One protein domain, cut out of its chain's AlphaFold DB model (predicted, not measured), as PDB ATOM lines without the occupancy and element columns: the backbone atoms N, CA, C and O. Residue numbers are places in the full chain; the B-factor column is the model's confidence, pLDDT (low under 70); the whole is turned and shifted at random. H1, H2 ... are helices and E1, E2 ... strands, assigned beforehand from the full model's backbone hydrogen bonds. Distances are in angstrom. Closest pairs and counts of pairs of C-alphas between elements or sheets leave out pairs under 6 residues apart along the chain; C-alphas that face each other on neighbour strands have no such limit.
ATOM      1  N   PRO A   3      10.812 -41.418  29.735       87.25
ATOM      2  CA  PRO A   3      11.771 -42.311  29.101       87.25
ATOM      3  C   PRO A   3      11.347 -42.622  27.665       87.25
ATOM      4  O   PRO A   3      10.171 -42.864  27.374       87.25
ATOM      5  N   CYS A   4      12.313 -42.591  26.753       87.75
ATOM      6  CA  CYS A   4      12.094 -42.927  25.358       87.75
ATOM      7  C   CYS A   4      12.098 -44.451  25.163       87.75
ATOM      8  O   CYS A   4      13.076 -45.092  25.529       87.75
ATOM      9  N   PRO A   5      11.097 -45.060  24.505       87.62
ATOM     10  CA  PRO A   5      11.103 -46.494  24.228       87.62
ATOM     11  C   PRO A   5      12.222 -46.946  23.274       87.62
ATOM     12  O   PRO A   5      12.412 -48.150  23.145       87.62
ATOM     13  N   TYR A   6      12.928 -46.048  22.572       86.75
ATOM     14  CA  TYR A   6      14.065 -46.403  21.703       86.75
ATOM     15  C   TYR A   6      15.387 -46.519  22.468       86.75
ATOM     16  O   TYR A   6      16.035 -47.555  22.384       86.75
ATOM     17  N   CYS A   7      15.778 -45.471  23.199       87.81
ATOM     18  CA  CYS A   7      17.071 -45.389  23.890       87.81
ATOM     19  C   CYS A   7      16.980 -45.523  25.418       87.81
ATOM     20  O   CYS A   7      17.999 -45.480  26.092       87.81
ATOM     21  N   ASN A   8      15.773 -45.644  25.977       88.44
ATOM     22  CA  ASN A   8      15.472 -45.673  27.414       88.44
ATOM     23  C   ASN A   8      15.911 -44.430  28.218       88.44
ATOM     24  O   ASN A   8      15.743 -44.380  29.433       88.44
ATOM     25  N   GLU A   9      16.416 -43.391  27.552       89.81
ATOM     26  CA  GLU A   9      16.812 -42.142  28.198       89.81
ATOM     27  C   GLU A   9      15.633 -41.168  28.372       89.81
ATOM     28  O   GLU A   9      14.692 -41.160  27.564       89.81
ATOM     29  N   PRO A  10      15.680 -40.285  29.389       86.50
ATOM     30  CA  PRO A  10      14.709 -39.210  29.561       86.50
ATOM     31  C   PRO A  10      14.892 -38.145  28.469       86.50
ATOM     32  O   PRO A  10      15.670 -37.205  28.610       86.50
ATOM     33  N   GLY A  11      14.162 -38.291  27.362       84.00
ATOM     34  CA  GLY A  11      14.293 -37.423  26.184       84.00
ATOM     35  C   GLY A  11      13.011 -36.719  25.747       84.00
ATOM     36  O   GLY A  11      13.052 -35.927  24.806       84.00
ATOM     37  N   ILE A  12      11.875 -37.004  26.398       85.88
ATOM     38  CA  ILE A  12      10.550 -36.541  25.964       85.88
ATOM     39  C   ILE A  12       9.941 -35.630  27.030       85.88
ATOM     40  O   ILE A  12       9.812 -35.991  28.204       85.88
ATOM     41  N   HIS A  13       9.554 -34.423  26.626       87.31
ATOM     42  CA  HIS A  13       8.871 -33.470  27.502       87.31
ATOM     43  C   HIS A  13       7.406 -33.844  27.713       87.31
ATOM     44  O   HIS A  13       6.773 -34.425  26.837       87.31
ATOM     45  N   GLY A  14       6.841 -33.477  28.866       82.38
ATOM     46  CA  GLY A  14       5.459 -33.833  29.195       82.38
ATOM     47  C   GLY A  14       4.425 -33.213  28.268       82.38
ATOM     48  O   GLY A  14       3.550 -33.928  27.796       82.38
ATOM     49  N   LEU A  15       4.589 -31.939  27.909       82.81
ATOM     50  CA  LEU A  15       3.724 -31.283  26.925       82.81
ATOM     51  C   LEU A  15       3.824 -31.939  25.542       82.81
ATOM     52  O   LEU A  15       2.817 -32.099  24.864       82.81
ATOM     53  N   HIS A  16       5.022 -32.391  25.157       83.56
ATOM     54  CA  HIS A  16       5.219 -33.089  23.885       83.56
ATOM     55  C   HIS A  16       4.568 -34.472  23.906       83.56
ATOM     56  O   HIS A  16       3.952 -34.855  22.924       83.56
ATOM     57  N   LYS A  17       4.640 -35.199  25.029       85.25
ATOM     58  CA  LYS A  17       3.902 -36.457  25.223       85.25
ATOM     59  C   LYS A  17       2.394 -36.231  25.134       85.25
ATOM     60  O   LYS A  17       1.704 -37.003  24.478       85.25
ATOM     61  N   TRP A  18       1.891 -35.189  25.785       82.81
ATOM     62  CA  TRP A  18       0.458 -34.911  25.852       82.81
ATOM     63  C   TRP A  18      -0.119 -34.502  24.495       82.81
ATOM     64  O   TRP A  18      -1.181 -34.974  24.110       82.81
ATOM     65  N   ALA A  19       0.626 -33.702  23.730       82.19
ATOM     66  CA  ALA A  19       0.282 -33.343  22.357       82.19
ATOM     67  C   ALA A  19       0.679 -34.417  21.320       82.19
ATOM     68  O   ALA A  19       0.400 -34.252  20.128       82.19
ATOM     69  N   SER A  20       1.351 -35.500  21.738       82.94
ATOM     70  CA  SER A  20       1.807 -36.527  20.803       82.94
ATOM     71  C   SER A  20       0.628 -37.328  20.270       82.94
ATOM     72  O   SER A  20      -0.198 -37.848  21.019       82.94
ATOM     73  N   SER A  21       0.580 -37.461  18.954       78.12
ATOM     74  CA  SER A  21      -0.375 -38.311  18.252       78.12
ATOM     75  C   SER A  21       0.344 -39.055  17.131       78.12
ATOM     76  O   SER A  21       1.484 -38.738  16.804       78.12
ATOM     77  N   ILE A  22      -0.312 -40.024  16.491       76.50
ATOM     78  CA  ILE A  22       0.286 -40.702  15.326       76.50
ATOM     79  C   ILE A  22       0.559 -39.706  14.176       76.50
ATOM     80  O   ILE A  22       1.533 -39.859  13.443       76.50
ATOM     81  N   ARG A  23      -0.257 -38.650  14.047       74.88
ATOM     82  CA  ARG A  23      -0.072 -37.562  13.066       74.88
ATOM     83  C   ARG A  23       1.085 -36.633  13.435       74.88
ATOM     84  O   ARG A  23       1.836 -36.201  12.564       74.88
ATOM     85  N   THR A  24       1.200 -36.321  14.721       81.75
ATOM     86  CA  THR A  24       2.187 -35.403  15.299       81.75
ATOM     87  C   THR A  24       2.995 -36.137  16.369       81.75
ATOM     88  O   THR A  24       2.793 -35.900  17.564       81.75
ATOM     89  N   PRO A  25       3.859 -37.092  15.973       83.62
ATOM     90  CA  PRO A  25       4.660 -37.833  16.933       83.62
ATOM     91  C   PRO A  25       5.624 -36.888  17.649       83.62
ATOM     92  O   PRO A  25       6.156 -35.952  17.055       83.62
ATOM     93  N   ALA A  26       5.861 -37.149  18.930       86.62
ATOM     94  CA  ALA A  26       6.942 -36.505  19.652       86.62
ATOM     95  C   ALA A  26       8.279 -37.084  19.179       86.62
ATOM     96  O   ALA A  26       8.403 -38.285  18.941       86.62
ATOM     97  N   GLU A  27       9.293 -36.236  19.074       88.62
ATOM     98  CA  GLU A  27      10.651 -36.662  18.766       88.62
ATOM     99  C   GLU A  27      11.488 -36.705  20.047       88.62
ATOM    100  O   GLU A  27      11.436 -35.801  20.889       88.62
ATOM    101  N   CYS A  28      12.256 -37.777  20.225       88.69
ATOM    102  CA  CYS A  28      13.194 -37.875  21.330       88.69
ATOM    103  C   CYS A  28      14.409 -36.971  21.086       88.69
ATOM    104  O   CYS A  28      15.161 -37.196  20.143       88.69
ATOM    105  N   ARG A  29      14.693 -36.032  21.999       87.81
ATOM    106  CA  ARG A  29      15.858 -35.126  21.882       87.81
ATOM    107  C   ARG A  29      17.226 -35.819  21.913       87.81
ATOM    108  O   ARG A  29      18.225 -35.186  21.603       87.81
ATOM    109  N   ARG A  30      17.281 -37.077  22.357       89.00
ATOM    110  CA  ARG A  30      18.524 -37.852  22.481       89.00
ATOM    111  C   ARG A  30      18.808 -38.677  21.233       89.00
ATOM    112  O   ARG A  30      19.897 -38.590  20.689       89.00
ATOM    113  N   CYS A  31      17.828 -39.459  20.783       86.94
ATOM    114  CA  CYS A  31      18.012 -40.419  19.693       86.94
ATOM    115  C   CYS A  31      17.270 -40.065  18.393       86.94
ATOM    116  O   CYS A  31      17.312 -40.856  17.460       86.94
ATOM    117  N   GLY A  32      16.511 -38.961  18.345       85.75
ATOM    118  CA  GLY A  32      15.685 -38.580  17.186       85.75
ATOM    119  C   GLY A  32      14.494 -39.514  16.915       85.75
ATOM    120  O   GLY A  32      13.813 -39.405  15.900       85.75
ATOM    121  N   GLY A  33      14.230 -40.475  17.805       84.81
ATOM    122  CA  GLY A  33      13.181 -41.477  17.614       84.81
ATOM    123  C   GLY A  33      11.778 -40.876  17.723       84.81
ATOM    124  O   GLY A  33      11.487 -40.164  18.686       84.81
ATOM    125  N   LEU A  34      10.901 -41.211  16.770       86.50
ATOM    126  CA  LEU A  34       9.499 -40.782  16.745       86.50
ATOM    127  C   LEU A  34       8.625 -41.677  17.623       86.50
ATOM    128  O   LEU A  34       8.552 -42.895  17.437       86.50
ATOM    129  N   VAL A  35       7.928 -41.068  18.575       85.44
ATOM    130  CA  VAL A  35       7.114 -41.761  19.575       85.44
ATOM    131  C   VAL A  35       5.788 -41.044  19.768       85.44
ATOM    132  O   VAL A  35       5.715 -39.819  19.706       85.44
ATOM    133  N   ALA A  36       4.724 -41.787  20.037       86.75
ATOM    134  CA  ALA A  36       3.468 -41.180  20.464       86.75
ATOM    135  C   ALA A  36       2.706 -42.089  21.417       86.75
ATOM    136  O   ALA A  36       2.999 -43.283  21.544       86.75
ATOM    137  N   VAL A  37       1.716 -41.508  22.086       83.75
ATOM    138  CA  VAL A  37       0.748 -42.268  22.871       83.75
ATOM    139  C   VAL A  37      -0.204 -43.015  21.920       83.75
ATOM    140  O   VAL A  37      -0.721 -42.409  20.976       83.75
ATOM    141  N   PRO A  38      -0.460 -44.319  22.143       80.12
ATOM    142  CA  PRO A  38      -1.407 -45.088  21.343       80.12
ATOM    143  C   PRO A  38      -2.800 -44.463  21.316       80.12
ATOM    144  O   PRO A  38      -3.337 -44.084  22.360       80.12
ATOM    145  N   VAL A  39      -3.430 -44.459  20.138       75.88
ATOM    146  CA  VAL A  39      -4.797 -43.936  19.959       75.88
ATOM    147  C   VAL A  39      -5.790 -44.666  20.858       75.88
ATOM    148  O   VAL A  39      -6.624 -44.014  21.467       75.88
ATOM    149  N   VAL A  40      -5.649 -45.987  21.019       74.31
ATOM    150  CA  VAL A  40      -6.481 -46.802  21.924       74.31
ATOM    151  C   VAL A  40      -6.427 -46.335  23.380       74.31
ATOM    152  O   VAL A  40      -7.437 -46.358  24.075       74.31
ATOM    153  N   ASN A  41      -5.270 -45.856  23.840       80.88
ATOM    154  CA  ASN A  41      -5.137 -45.336  25.196       80.88
ATOM    155  C   ASN A  41      -5.753 -43.941  25.294       80.88
ATOM    156  O   ASN A  41      -6.500 -43.675  26.229       80.88
ATOM    157  N   ALA A  42      -5.488 -43.065  24.322       78.69
ATOM    158  CA  ALA A  42      -6.055 -41.719  24.303       78.69
ATOM    159  C   ALA A  42      -7.595 -41.741  24.236       78.69
ATOM    160  O   ALA A  42      -8.257 -41.058  25.020       78.69
ATOM    161  N   SER A  43      -8.172 -42.567  23.355       81.50
ATOM    162  CA  SER A  43      -9.624 -42.725  23.228       81.50
ATOM    163  C   SER A  43     -10.236 -43.407  24.448       81.50
ATOM    164  O   SER A  43     -11.264 -42.950  24.938       81.50
ATOM    165  N   GLY A  44      -9.585 -44.438  24.996       83.19
ATOM    166  CA  GLY A  44     -10.038 -45.113  26.212       83.19
ATOM    167  C   GLY A  44     -10.058 -44.189  27.434       83.19
ATOM    168  O   GLY A  44     -11.017 -44.207  28.203       83.19
ATOM    169  N   ILE A  45      -9.041 -43.335  27.594       86.56
ATOM    170  CA  ILE A  45      -8.985 -42.342  28.678       86.56
ATOM    171  C   ILE A  45     -10.114 -41.315  28.529       86.56
ATOM    172  O   ILE A  45     -10.785 -41.003  29.515       86.56
ATOM    173  N   LEU A  46     -10.350 -40.814  27.313       86.50
ATOM    174  CA  LEU A  46     -11.447 -39.881  27.036       86.50
ATOM    175  C   LEU A  46     -12.814 -40.517  27.300       86.50
ATOM    176  O   LEU A  46     -13.627 -39.922  28.003       86.50
ATOM    177  N   ALA A  47     -13.049 -41.730  26.795       88.75
ATOM    178  CA  ALA A  47     -14.306 -42.446  26.983       88.75
ATOM    179  C   ALA A  47     -14.591 -42.705  28.469       88.75
ATOM    180  O   ALA A  47     -15.678 -42.388  28.949       88.75
ATOM    181  N   ALA A  48     -13.603 -43.198  29.223       89.44
ATOM    182  CA  ALA A  48     -13.745 -43.410  30.663       89.44
ATOM    183  C   ALA A  48     -14.052 -42.099  31.406       89.44
ATOM    184  O   ALA A  48     -14.943 -42.059  32.251       89.44
ATOM    185  N   SER A  49     -13.366 -41.011  31.051       89.62
ATOM    186  CA  SER A  49     -13.586 -39.699  31.673       89.62
ATOM    187  C   SER A  49     -14.981 -39.146  31.366       89.62
ATOM    188  O   SER A  49     -15.652 -38.634  32.259       89.62
ATOM    189  N   ALA A  50     -15.457 -39.303  30.128       89.50
ATOM    190  CA  ALA A  50     -16.803 -38.907  29.725       89.50
ATOM    191  C   ALA A  50     -17.886 -39.713  30.458       89.50
ATOM    192  O   ALA A  50     -18.877 -39.139  30.912       89.50
ATOM    193  N   LEU A  51     -17.679 -41.022  30.637       91.81
ATOM    194  CA  LEU A  51     -18.586 -41.877  31.408       91.81
ATOM    195  C   LEU A  51     -18.637 -41.458  32.879       91.81
ATOM    196  O   LEU A  51     -19.726 -41.330  33.436       91.81
ATOM    197  N   MET A  52     -17.487 -41.183  33.499       89.44
ATOM    198  CA  MET A  52     -17.439 -40.728  34.891       89.44
ATOM    199  C   MET A  52     -18.096 -39.355  35.080       89.44
ATOM    200  O   MET A  52     -18.824 -39.169  36.053       89.44
ATOM    201  N   LEU A  53     -17.891 -38.407  34.156       90.62
ATOM    202  CA  LEU A  53     -18.570 -37.104  34.199       90.62
ATOM    203  C   LEU A  53     -20.081 -37.248  34.037       90.62
ATOM    204  O   LEU A  53     -20.836 -36.628  34.779       90.62
ATOM    205  N   THR A  54     -20.518 -38.091  33.103       90.94
ATOM    206  CA  THR A  54     -21.940 -38.375  32.884       90.94
ATOM    207  C   THR A  54     -22.570 -38.978  34.140       90.94
ATOM    208  O   THR A  54     -23.589 -38.481  34.617       90.94
ATOM    209  N   ALA A  55     -21.930 -39.989  34.736       88.88
ATOM    210  CA  ALA A  55     -22.380 -40.605  35.982       88.88
ATOM    211  C   ALA A  55     -22.420 -39.601  37.150       88.88
ATOM    212  O   ALA A  55     -23.399 -39.560  37.894       88.88
ATOM    213  N   GLY A  56     -21.397 -38.748  37.276       87.38
ATOM    214  CA  GLY A  56     -21.355 -37.674  38.270       87.38
ATOM    215  C   GLY A  56     -22.464 -36.636  38.076       87.38
ATOM    216  O   GLY A  56     -23.054 -36.181  39.053       87.38
ATOM    217  N   GLY A  57     -22.804 -36.309  36.827       86.69
ATOM    218  CA  GLY A  57     -23.930 -35.441  36.482       86.69
ATOM    219  C   GLY A  57     -25.270 -36.022  36.931       86.69
ATOM    220  O   GLY A  57     -26.025 -35.347  37.632       86.69
ATOM    221  N   PHE A  58     -25.540 -37.292  36.613       90.56
ATOM    222  CA  PHE A  58     -26.747 -37.982  37.083       90.56
ATOM    223  C   PHE A  58     -26.833 -38.012  38.613       90.56
ATOM    224  O   PHE A  58     -27.890 -37.734  39.183       90.56
ATOM    225  N   LEU A  59     -25.714 -38.291  39.284       86.69
ATOM    226  CA  LEU A  59     -25.654 -38.334  40.742       86.69
ATOM    227  C   LEU A  59     -25.890 -36.953  41.377       86.69
ATOM    228  O   LEU A  59     -26.601 -36.847  42.374       86.69
ATOM    229  N   ALA A  60     -25.347 -35.888  40.788       88.56
ATOM    230  CA  ALA A  60     -25.554 -34.522  41.261       88.56
ATOM    231  C   ALA A  60     -27.015 -34.071  41.135       88.56
ATOM    232  O   ALA A  60     -27.536 -33.423  42.044       88.56
ATOM    233  N   VAL A  61     -27.690 -34.452  40.043       89.44
ATOM    234  CA  VAL A  61     -29.129 -34.206  39.857       89.44
ATOM    235  C   VAL A  61     -29.942 -34.971  40.900       89.44
ATOM    236  O   VAL A  61     -30.817 -34.384  41.536       89.44
ATOM    237  N   ALA A  62     -29.621 -36.247  41.134       89.75
ATOM    238  CA  ALA A  62     -30.307 -37.072  42.128       89.75
ATOM    239  C   ALA A  62     -30.167 -36.511  43.555       89.75
ATOM    240  O   ALA A  62     -31.141 -36.465  44.304       89.75
ATOM    241  N   LEU A  63     -28.972 -36.032  43.915       89.06
ATOM    242  CA  LEU A  63     -28.673 -35.455  45.231       89.06
ATOM    243  C   LEU A  63     -29.038 -33.968  45.352       89.06
ATOM    244  O   LEU A  63     -28.868 -33.392  46.425       89.06
ATOM    245  N   LYS A  64     -29.510 -33.332  44.266       89.00
ATOM    246  CA  LYS A  64     -29.797 -31.887  44.176       89.00
ATOM    247  C   LYS A  64     -28.658 -31.007  44.713       89.00
ATOM    248  O   LYS A  64     -28.896 -29.936  45.265       89.00
ATOM    249  N   SER A  65     -27.415 -31.463  44.564       84.44
ATOM    250  CA  SER A  65     -26.238 -30.821  45.143       84.44
ATOM    251  C   SER A  65     -25.185 -30.579  44.074       84.44
ATOM    252  O   SER A  65     -24.588 -31.509  43.527       84.44
ATOM    253  N   SER A  66     -24.918 -29.301  43.807       83.06
ATOM    254  CA  SER A  66     -23.855 -28.867  42.898       83.06
ATOM    255  C   SER A  66     -22.458 -29.171  43.450       83.06
ATOM    256  O   SER A  66     -21.518 -29.341  42.679       83.06
ATOM    257  N   VAL A  67     -22.311 -29.310  44.770       87.12
ATOM    258  CA  VAL A  67     -21.034 -29.669  45.410       87.12
ATOM    259  C   VAL A  67     -20.597 -31.076  44.997       87.12
ATOM    260  O   VAL A  67     -19.429 -31.287  44.672       87.12
ATOM    261  N   CYS A  68     -21.536 -32.027  44.929       81.88
ATOM    262  CA  CYS A  68     -21.252 -33.387  44.462       81.88
ATOM    263  C   CYS A  68     -20.759 -33.402  43.013       81.88
ATOM    264  O   CYS A  68     -19.836 -34.153  42.699       81.88
ATOM    265  N   PHE A  69     -21.323 -32.544  42.155       83.50
ATOM    266  CA  PHE A  69     -20.862 -32.397  40.777       83.50
ATOM    267  C   PHE A  69     -19.402 -31.942  40.727       83.50
ATOM    268  O   PHE A  69     -18.581 -32.617  40.112       83.50
ATOM    269  N   TRP A  70     -19.058 -30.860  41.431       88.25
ATOM    270  CA  TRP A  70     -17.696 -30.319  41.434       88.25
ATOM    271  C   TRP A  70     -16.662 -31.306  41.979       88.25
ATOM    272  O   TRP A  70     -15.592 -31.449  41.389       88.25
ATOM    273  N   LEU A  71     -16.983 -32.033  43.053       89.00
ATOM    274  CA  LEU A  71     -16.102 -33.077  43.589       89.00
ATOM    275  C   LEU A  71     -15.854 -34.188  42.561       89.00
ATOM    276  O   LEU A  71     -14.709 -34.598  42.364       89.00
ATOM    277  N   PHE A  72     -16.901 -34.627  41.858       87.31
ATOM    278  CA  PHE A  72     -16.761 -35.593  40.768       87.31
ATOM    279  C   PHE A  72     -15.928 -35.030  39.618       87.31
ATOM    280  O   PHE A  72     -15.038 -35.716  39.124       87.31
ATOM    281  N   THR A  73     -16.156 -33.782  39.210       89.50
ATOM    282  CA  THR A  73     -15.376 -33.137  38.149       89.50
ATOM    283  C   THR A  73     -13.889 -33.097  38.494       89.50
ATOM    284  O   THR A  73     -13.065 -33.486  37.668       89.50
ATOM    285  N   VAL A  74     -13.531 -32.700  39.719       93.50
ATOM    286  CA  VAL A  74     -12.134 -32.689  40.180       93.50
ATOM    287  C   VAL A  74     -11.549 -34.102  40.184       93.50
ATOM    288  O   VAL A  74     -10.427 -34.299  39.712       93.50
ATOM    289  N   ALA A  75     -12.311 -35.102  40.636       91.38
ATOM    290  CA  ALA A  75     -11.881 -36.497  40.605       91.38
ATOM    291  C   ALA A  75     -11.635 -36.999  39.171       91.38
ATOM    292  O   ALA A  75     -10.618 -37.647  38.917       91.38
ATOM    293  N   VAL A  76     -12.509 -36.659  38.214       92.88
ATOM    294  CA  VAL A  76     -12.320 -37.025  36.801       92.88
ATOM    295  C   VAL A  76     -11.103 -36.330  36.204       92.88
ATOM    296  O   VAL A  76     -10.327 -36.977  35.504       92.88
ATOM    297  N   LEU A  77     -10.887 -35.046  36.492       91.06
ATOM    298  CA  LEU A  77      -9.695 -34.333  36.029       91.06
ATOM    299  C   LEU A  77      -8.415 -34.970  36.584       91.06
ATOM    300  O   LEU A  77      -7.468 -35.201  35.831       91.06
ATOM    301  N   GLY A  78      -8.406 -35.324  37.871       92.50
ATOM    302  CA  GLY A  78      -7.301 -36.049  38.497       92.50
ATOM    303  C   GLY A  78      -7.042 -37.399  37.826       92.50
ATOM    304  O   GLY A  78      -5.907 -37.696  37.452       92.50
ATOM    305  N   PHE A  79      -8.098 -38.184  37.590       90.69
ATOM    306  CA  PHE A  79      -8.014 -39.452  36.865       90.69
ATOM    307  C   PHE A  79      -7.469 -39.264  35.445       90.69
ATOM    308  O   PHE A  79      -6.556 -39.980  35.036       90.69
ATOM    309  N   TYR A  80      -7.977 -38.279  34.706       89.38
ATOM    310  CA  TYR A  80      -7.560 -37.981  33.339       89.38
ATOM    311  C   TYR A  80      -6.067 -37.654  33.270       89.38
ATOM    312  O   TYR A  80      -5.331 -38.268  32.493       89.38
ATOM    313  N   VAL A  81      -5.598 -36.737  34.123       89.25
ATOM    314  CA  VAL A  81      -4.184 -36.344  34.195       89.25
ATOM    315  C   VAL A  81      -3.313 -37.526  34.609       89.25
ATOM    316  O   VAL A  81      -2.295 -37.790  33.968       89.25
ATOM    317  N   TRP A  82      -3.720 -38.284  35.629       88.38
ATOM    318  CA  TRP A  82      -2.972 -39.446  36.107       88.38
ATOM    319  C   TRP A  82      -2.845 -40.541  35.042       88.38
ATOM    320  O   TRP A  82      -1.760 -41.101  34.837       88.38
ATOM    321  N   ARG A  83      -3.925 -40.825  34.310       88.38
ATOM    322  CA  ARG A  83      -3.918 -41.820  33.233       88.38
ATOM    323  C   ARG A  83      -3.081 -41.366  32.048       88.38
ATOM    324  O   ARG A  83      -2.320 -42.176  31.525       88.38
ATOM    325  N   TRP A  84      -3.142 -40.091  31.671       85.69
ATOM    326  CA  TRP A  84      -2.259 -39.530  30.644       85.69
ATOM    327  C   TRP A  84      -0.787 -39.573  31.045       85.69
ATOM    328  O   TRP A  84       0.075 -39.936  30.238       85.69
ATOM    329  N   HIS A  85      -0.488 -39.255  32.304       85.50
ATOM    330  CA  HIS A  85       0.858 -39.361  32.851       85.50
ATOM    331  C   HIS A  85       1.364 -40.810  32.784       85.50
ATOM    332  O   HIS A  85       2.488 -41.053  32.344       85.50
ATOM    333  N   SER A  86       0.510 -41.777  33.126       86.19
ATOM    334  CA  SER A  86       0.837 -43.210  33.151       86.19
ATOM    335  C   SER A  86       0.768 -43.899  31.781       86.19
ATOM    336  O   SER A  86       1.198 -45.042  31.651       86.19
ATOM    337  N   ALA A  87       0.238 -43.239  30.748       86.38
ATOM    338  CA  ALA A  87       0.076 -43.843  29.431       86.38
ATOM    339  C   ALA A  87       1.447 -44.193  28.812       86.38
ATOM    340  O   ALA A  87       2.328 -43.321  28.766       86.38
ATOM    341  N   PRO A  88       1.652 -45.436  28.330       83.88
ATOM    342  CA  PRO A  88       2.908 -45.832  27.711       83.88
ATOM    343  C   PRO A  88       3.096 -45.134  26.362       83.88
ATOM    344  O   PRO A  88       2.143 -44.888  25.623       83.88
ATOM    345  N   LEU A  89       4.353 -44.827  26.051       84.19
ATOM    346  CA  LEU A  89       4.773 -44.302  24.756       84.19
ATOM    347  C   LEU A  89       5.137 -45.469  23.845       84.19
ATOM    348  O   LEU A  89       5.904 -46.349  24.235       84.19
ATOM    349  N   THR A  90       4.623 -45.457  22.622       86.44
ATOM    350  CA  THR A  90       4.941 -46.468  21.610       86.44
ATOM    351  C   THR A  90       5.820 -45.892  20.517       86.44
ATOM    352  O   THR A  90       5.703 -44.717  20.157       86.44
ATOM    353  N   ARG A  91       6.709 -46.738  19.992       88.00
ATOM    354  CA  ARG A  91       7.545 -46.432  18.831       88.00
ATOM    355  C   ARG A  91       6.655 -46.280  17.600       88.00
ATOM    356  O   ARG A  91       5.799 -47.128  17.366       88.00
ATOM    357  N   ILE A  92       6.871 -45.220  16.829       83.56
ATOM    358  CA  ILE A  92       6.195 -44.994  15.551       83.56
ATOM    359  C   ILE A  92       7.219 -45.104  14.433       83.56
ATOM    360  O   ILE A  92       8.271 -44.464  14.487       83.56
ATOM    361  N   SER A  93       6.908 -45.907  13.416       79.62
ATOM    362  CA  SER A  93       7.685 -45.933  12.178       79.62
ATOM    363  C   SER A  93       7.247 -44.806  11.236       79.62
ATOM    364  O   SER A  93       6.090 -44.378  11.250       79.62
ATOM    365  N   ALA A  94       8.154 -44.341  10.372       72.94
ATOM    366  CA  ALA A  94       7.830 -43.323   9.368       72.94
ATOM    367  C   ALA A  94       6.647 -43.750   8.471       72.94
ATOM    368  O   ALA A  94       5.734 -42.965   8.234       72.94
ATOM    369  N   GLY A  95       6.576 -45.034   8.094       71.50
ATOM    370  CA  GLY A  95       5.464 -45.570   7.299       71.50
ATOM    371  C   GLY A  95       4.101 -45.531   8.008       71.50
ATOM    372  O   GLY A  95       3.075 -45.300   7.363       71.50
ATOM    373  N   GLN A  96       4.062 -45.701   9.336       69.12
ATOM    374  CA  GLN A  96       2.827 -45.545  10.118       69.12
ATOM    375  C   GLN A  96       2.362 -44.085  10.173       69.12
ATOM    376  O   GLN A  96       1.160 -43.826  10.091       69.12
ATOM    377  N   ARG A  97       3.299 -43.133  10.257       72.38
ATOM    378  CA  ARG A  97       3.000 -41.695  10.193       72.38
ATOM    379  C   ARG A  97       2.389 -41.316   8.843       72.38
ATOM    380  O   ARG A  97       1.337 -40.681   8.809       72.38
ATOM    381  N   ASP A  98       3.003 -41.749   7.745       74.06
ATOM    382  CA  ASP A  98       2.536 -41.427   6.391       74.06
ATOM    383  C   ASP A  98       1.166 -42.039   6.099       74.06
ATOM    384  O   ASP A  98       0.291 -41.395   5.515       74.06
ATOM    385  N   SER A  99       0.941 -43.268   6.565       71.56
ATOM    386  CA  SER A  99      -0.359 -43.934   6.442       71.56
ATOM    387  C   SER A  99      -1.441 -43.199   7.235       71.56
ATOM    388  O   SER A  99      -2.539 -42.997   6.723       71.56
ATOM    389  N   ALA A 100      -1.131 -42.726   8.446       67.75
ATOM    390  CA  ALA A 100      -2.064 -41.946   9.256       67.75
ATOM    391  C   ALA A 100      -2.378 -40.572   8.644       67.75
ATOM    392  O   ALA A 100      -3.522 -40.117   8.706       67.75
ATOM    393  N   LEU A 101      -1.398 -39.919   8.012       71.94
ATOM    394  CA  LEU A 101      -1.622 -38.680   7.267       71.94
ATOM    395  C   LEU A 101      -2.548 -38.917   6.068       71.94
ATOM    396  O   LEU A 101      -3.539 -38.199   5.921       71.94
ATOM    397  N   LYS A 102      -2.313 -39.973   5.280       72.56
ATOM    398  CA  LYS A 102      -3.180 -40.342   4.148       72.56
ATOM    399  C   LYS A 102      -4.614 -40.652   4.586       72.56
ATOM    400  O   LYS A 102      -5.550 -40.091   4.022       72.56
ATOM    401  N   LEU A 103      -4.784 -41.474   5.626       68.50
ATOM    402  CA  LEU A 103      -6.103 -41.858   6.152       68.50
ATOM    403  C   LEU A 103      -6.912 -40.655   6.643       68.50
ATOM    404  O   LEU A 103      -8.136 -40.611   6.596       68.50
ATOM    405  N   SER A 104      -6.208 -39.666   7.170       66.25
ATOM    406  CA  SER A 104      -6.847 -38.497   7.731       66.25
ATOM    407  C   SER A 104      -7.325 -37.507   6.670       66.25
ATOM    408  O   SER A 104      -8.347 -36.856   6.864       66.25
ATOM    409  N   TRP A 105      -6.628 -37.425   5.534       66.12
ATOM    410  CA  TRP A 105      -7.083 -36.637   4.395       66.12
ATOM    411  C   TRP A 105      -8.314 -37.273   3.743       66.12
ATOM    412  O   TRP A 105      -9.273 -36.564   3.435       66.12
ATOM    413  N   SER A 106      -8.349 -38.606   3.627       69.19
ATOM    414  CA  SER A 106      -9.534 -39.309   3.125       69.19
ATOM    415  C   SER A 106     -10.736 -39.167   4.062       69.19
ATOM    416  O   SER A 106     -11.841 -38.935   3.581       69.19
ATOM    417  N   ALA A 107     -10.538 -39.200   5.384       68.62
ATOM    418  CA  ALA A 107     -11.609 -38.940   6.350       68.62
ATOM    419  C   ALA A 107     -12.165 -37.506   6.252       68.62
ATOM    420  O   ALA A 107     -13.379 -37.311   6.306       68.62
ATOM    421  N   SER A 108     -11.302 -36.500   6.063       71.06
ATOM    422  CA  SER A 108     -11.738 -35.113   5.851       71.06
ATOM    423  C   SER A 108     -12.520 -34.935   4.547       71.06
ATOM    424  O   SER A 108     -13.524 -34.227   4.540       71.06
ATOM    425  N   LEU A 109     -12.108 -35.604   3.462       73.69
ATOM    426  CA  LEU A 109     -12.855 -35.610   2.200       73.69
ATOM    427  C   LEU A 109     -14.239 -36.244   2.377       73.69
ATOM    428  O   LEU A 109     -15.233 -35.666   1.950       73.69
ATOM    429  N   LEU A 110     -14.323 -37.384   3.062       72.88
ATOM    430  CA  LEU A 110     -15.590 -38.067   3.333       72.88
ATOM    431  C   LEU A 110     -16.543 -37.208   4.176       72.88
ATOM    432  O   LEU A 110     -17.727 -37.120   3.861       72.88
ATOM    433  N   ALA A 111     -16.029 -36.519   5.198       69.94
ATOM    434  CA  ALA A 111     -16.819 -35.596   6.012       69.94
ATOM    435  C   ALA A 111     -17.355 -34.405   5.196       69.94
ATOM    436  O   ALA A 111     -18.507 -34.013   5.372       69.94
ATOM    437  N   LEU A 112     -16.552 -33.860   4.274       75.81
ATOM    438  CA  LEU A 112     -16.993 -32.806   3.356       75.81
ATOM    439  C   LEU A 112     -18.075 -33.309   2.392       75.81
ATOM    440  O   LEU A 112     -19.075 -32.624   2.208       75.81
ATOM    441  N   PHE A 113     -17.912 -34.509   1.827       78.50
ATOM    442  CA  PHE A 113     -18.907 -35.118   0.941       78.50
ATOM    443  C   PHE A 113     -20.242 -35.372   1.651       78.50
ATOM    444  O   PHE A 113     -21.287 -35.023   1.110       78.50
ATOM    445  N   VAL A 114     -20.222 -35.917   2.871       77.75
ATOM    446  CA  VAL A 114     -21.438 -36.121   3.676       77.75
ATOM    447  C   VAL A 114     -22.091 -34.783   4.032       77.75
ATOM    448  O   VAL A 114     -23.303 -34.649   3.897       77.75
ATOM    449  N   GLY A 115     -21.301 -33.775   4.416       73.50
ATOM    450  CA  GLY A 115     -21.810 -32.429   4.696       73.50
ATOM    451  C   GLY A 115     -22.453 -31.752   3.478       73.50
ATOM    452  O   GLY A 115     -23.439 -31.033   3.626       73.50
ATOM    453  N   LEU A 116     -21.935 -32.011   2.273       75.75
ATOM    454  CA  LEU A 116     -22.510 -31.538   1.011       75.75
ATOM    455  C   LEU A 116     -23.795 -32.280   0.620       75.75
ATOM    456  O   LEU A 116     -24.687 -31.652   0.066       75.75
ATOM    457  N   LEU A 117     -23.904 -33.577   0.921       75.38
ATOM    458  CA  LEU A 117     -25.105 -34.389   0.671       75.38
ATOM    459  C   LEU A 117     -26.234 -34.142   1.681       75.38
ATOM    460  O   LEU A 117     -27.382 -34.474   1.407       75.38
ATOM    461  N   SER A 118     -25.912 -33.595   2.854       66.25
ATOM    462  CA  SER A 118     -26.895 -33.226   3.882       66.25
ATOM    463  C   SER A 118     -27.538 -31.844   3.683       66.25
ATOM    464  O   SER A 118     -28.270 -31.394   4.566       66.25
ATOM    465  N   ARG A 119     -27.239 -31.155   2.575       49.75
ATOM    466  CA  ARG A 119     -27.908 -29.919   2.143       49.75
ATOM    467  C   ARG A 119     -28.928 -30.220   1.058       49.75
ATOM    468  O   ARG A 119     -29.975 -29.544   1.086       49.75
TER     469      ARG A 119
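This is residues 3 to 119 of the 119 residues of an uncharacterized protein of Rhizobacter gummiphilus (UniProt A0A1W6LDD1). A small head of E1, H1, E2 and loops sends out a V of two arms: the long helical hairpin H2 and H3, and the lone helix H4, with residues 105 to 119 sticking out. The 117 printed residues, with four named helices and two named strands in the order E1, H1, E2, H2, H3, H4, are mostly helix. The whole is loose, radius of gyration of the C-alphas 18.8 A, spanning 53 by 49 by 17 A.

E1, residues 10 to 12, and E2, residues 34 to 36, pair with no named strand. H2, residues 39 to 62, and H3, residues 66 to 86, touch at a shallow tilt of 12 degrees, opposite ways; their closest C-alphas, of Ala 60 and Phe 69, are 5.2 A apart. H4, residues 94 to 117, touches no helix. In H1, residues 14 to 18, H2, H3 and H4 every O i to N i+4 pair is within hydrogen-bond range.

C-alpha 10 begins E1 at (14.709, -39.210, 29.561). H2 measures 34.5 A, H3 30.2 A and H4 35.2 A, ending at C-alpha 117, (-25.105, -34.389, 0.671).

The printed part has no cut. The link H1 to E2 is long. Ten residues, among them 103 to 107, have pLDDT under 70.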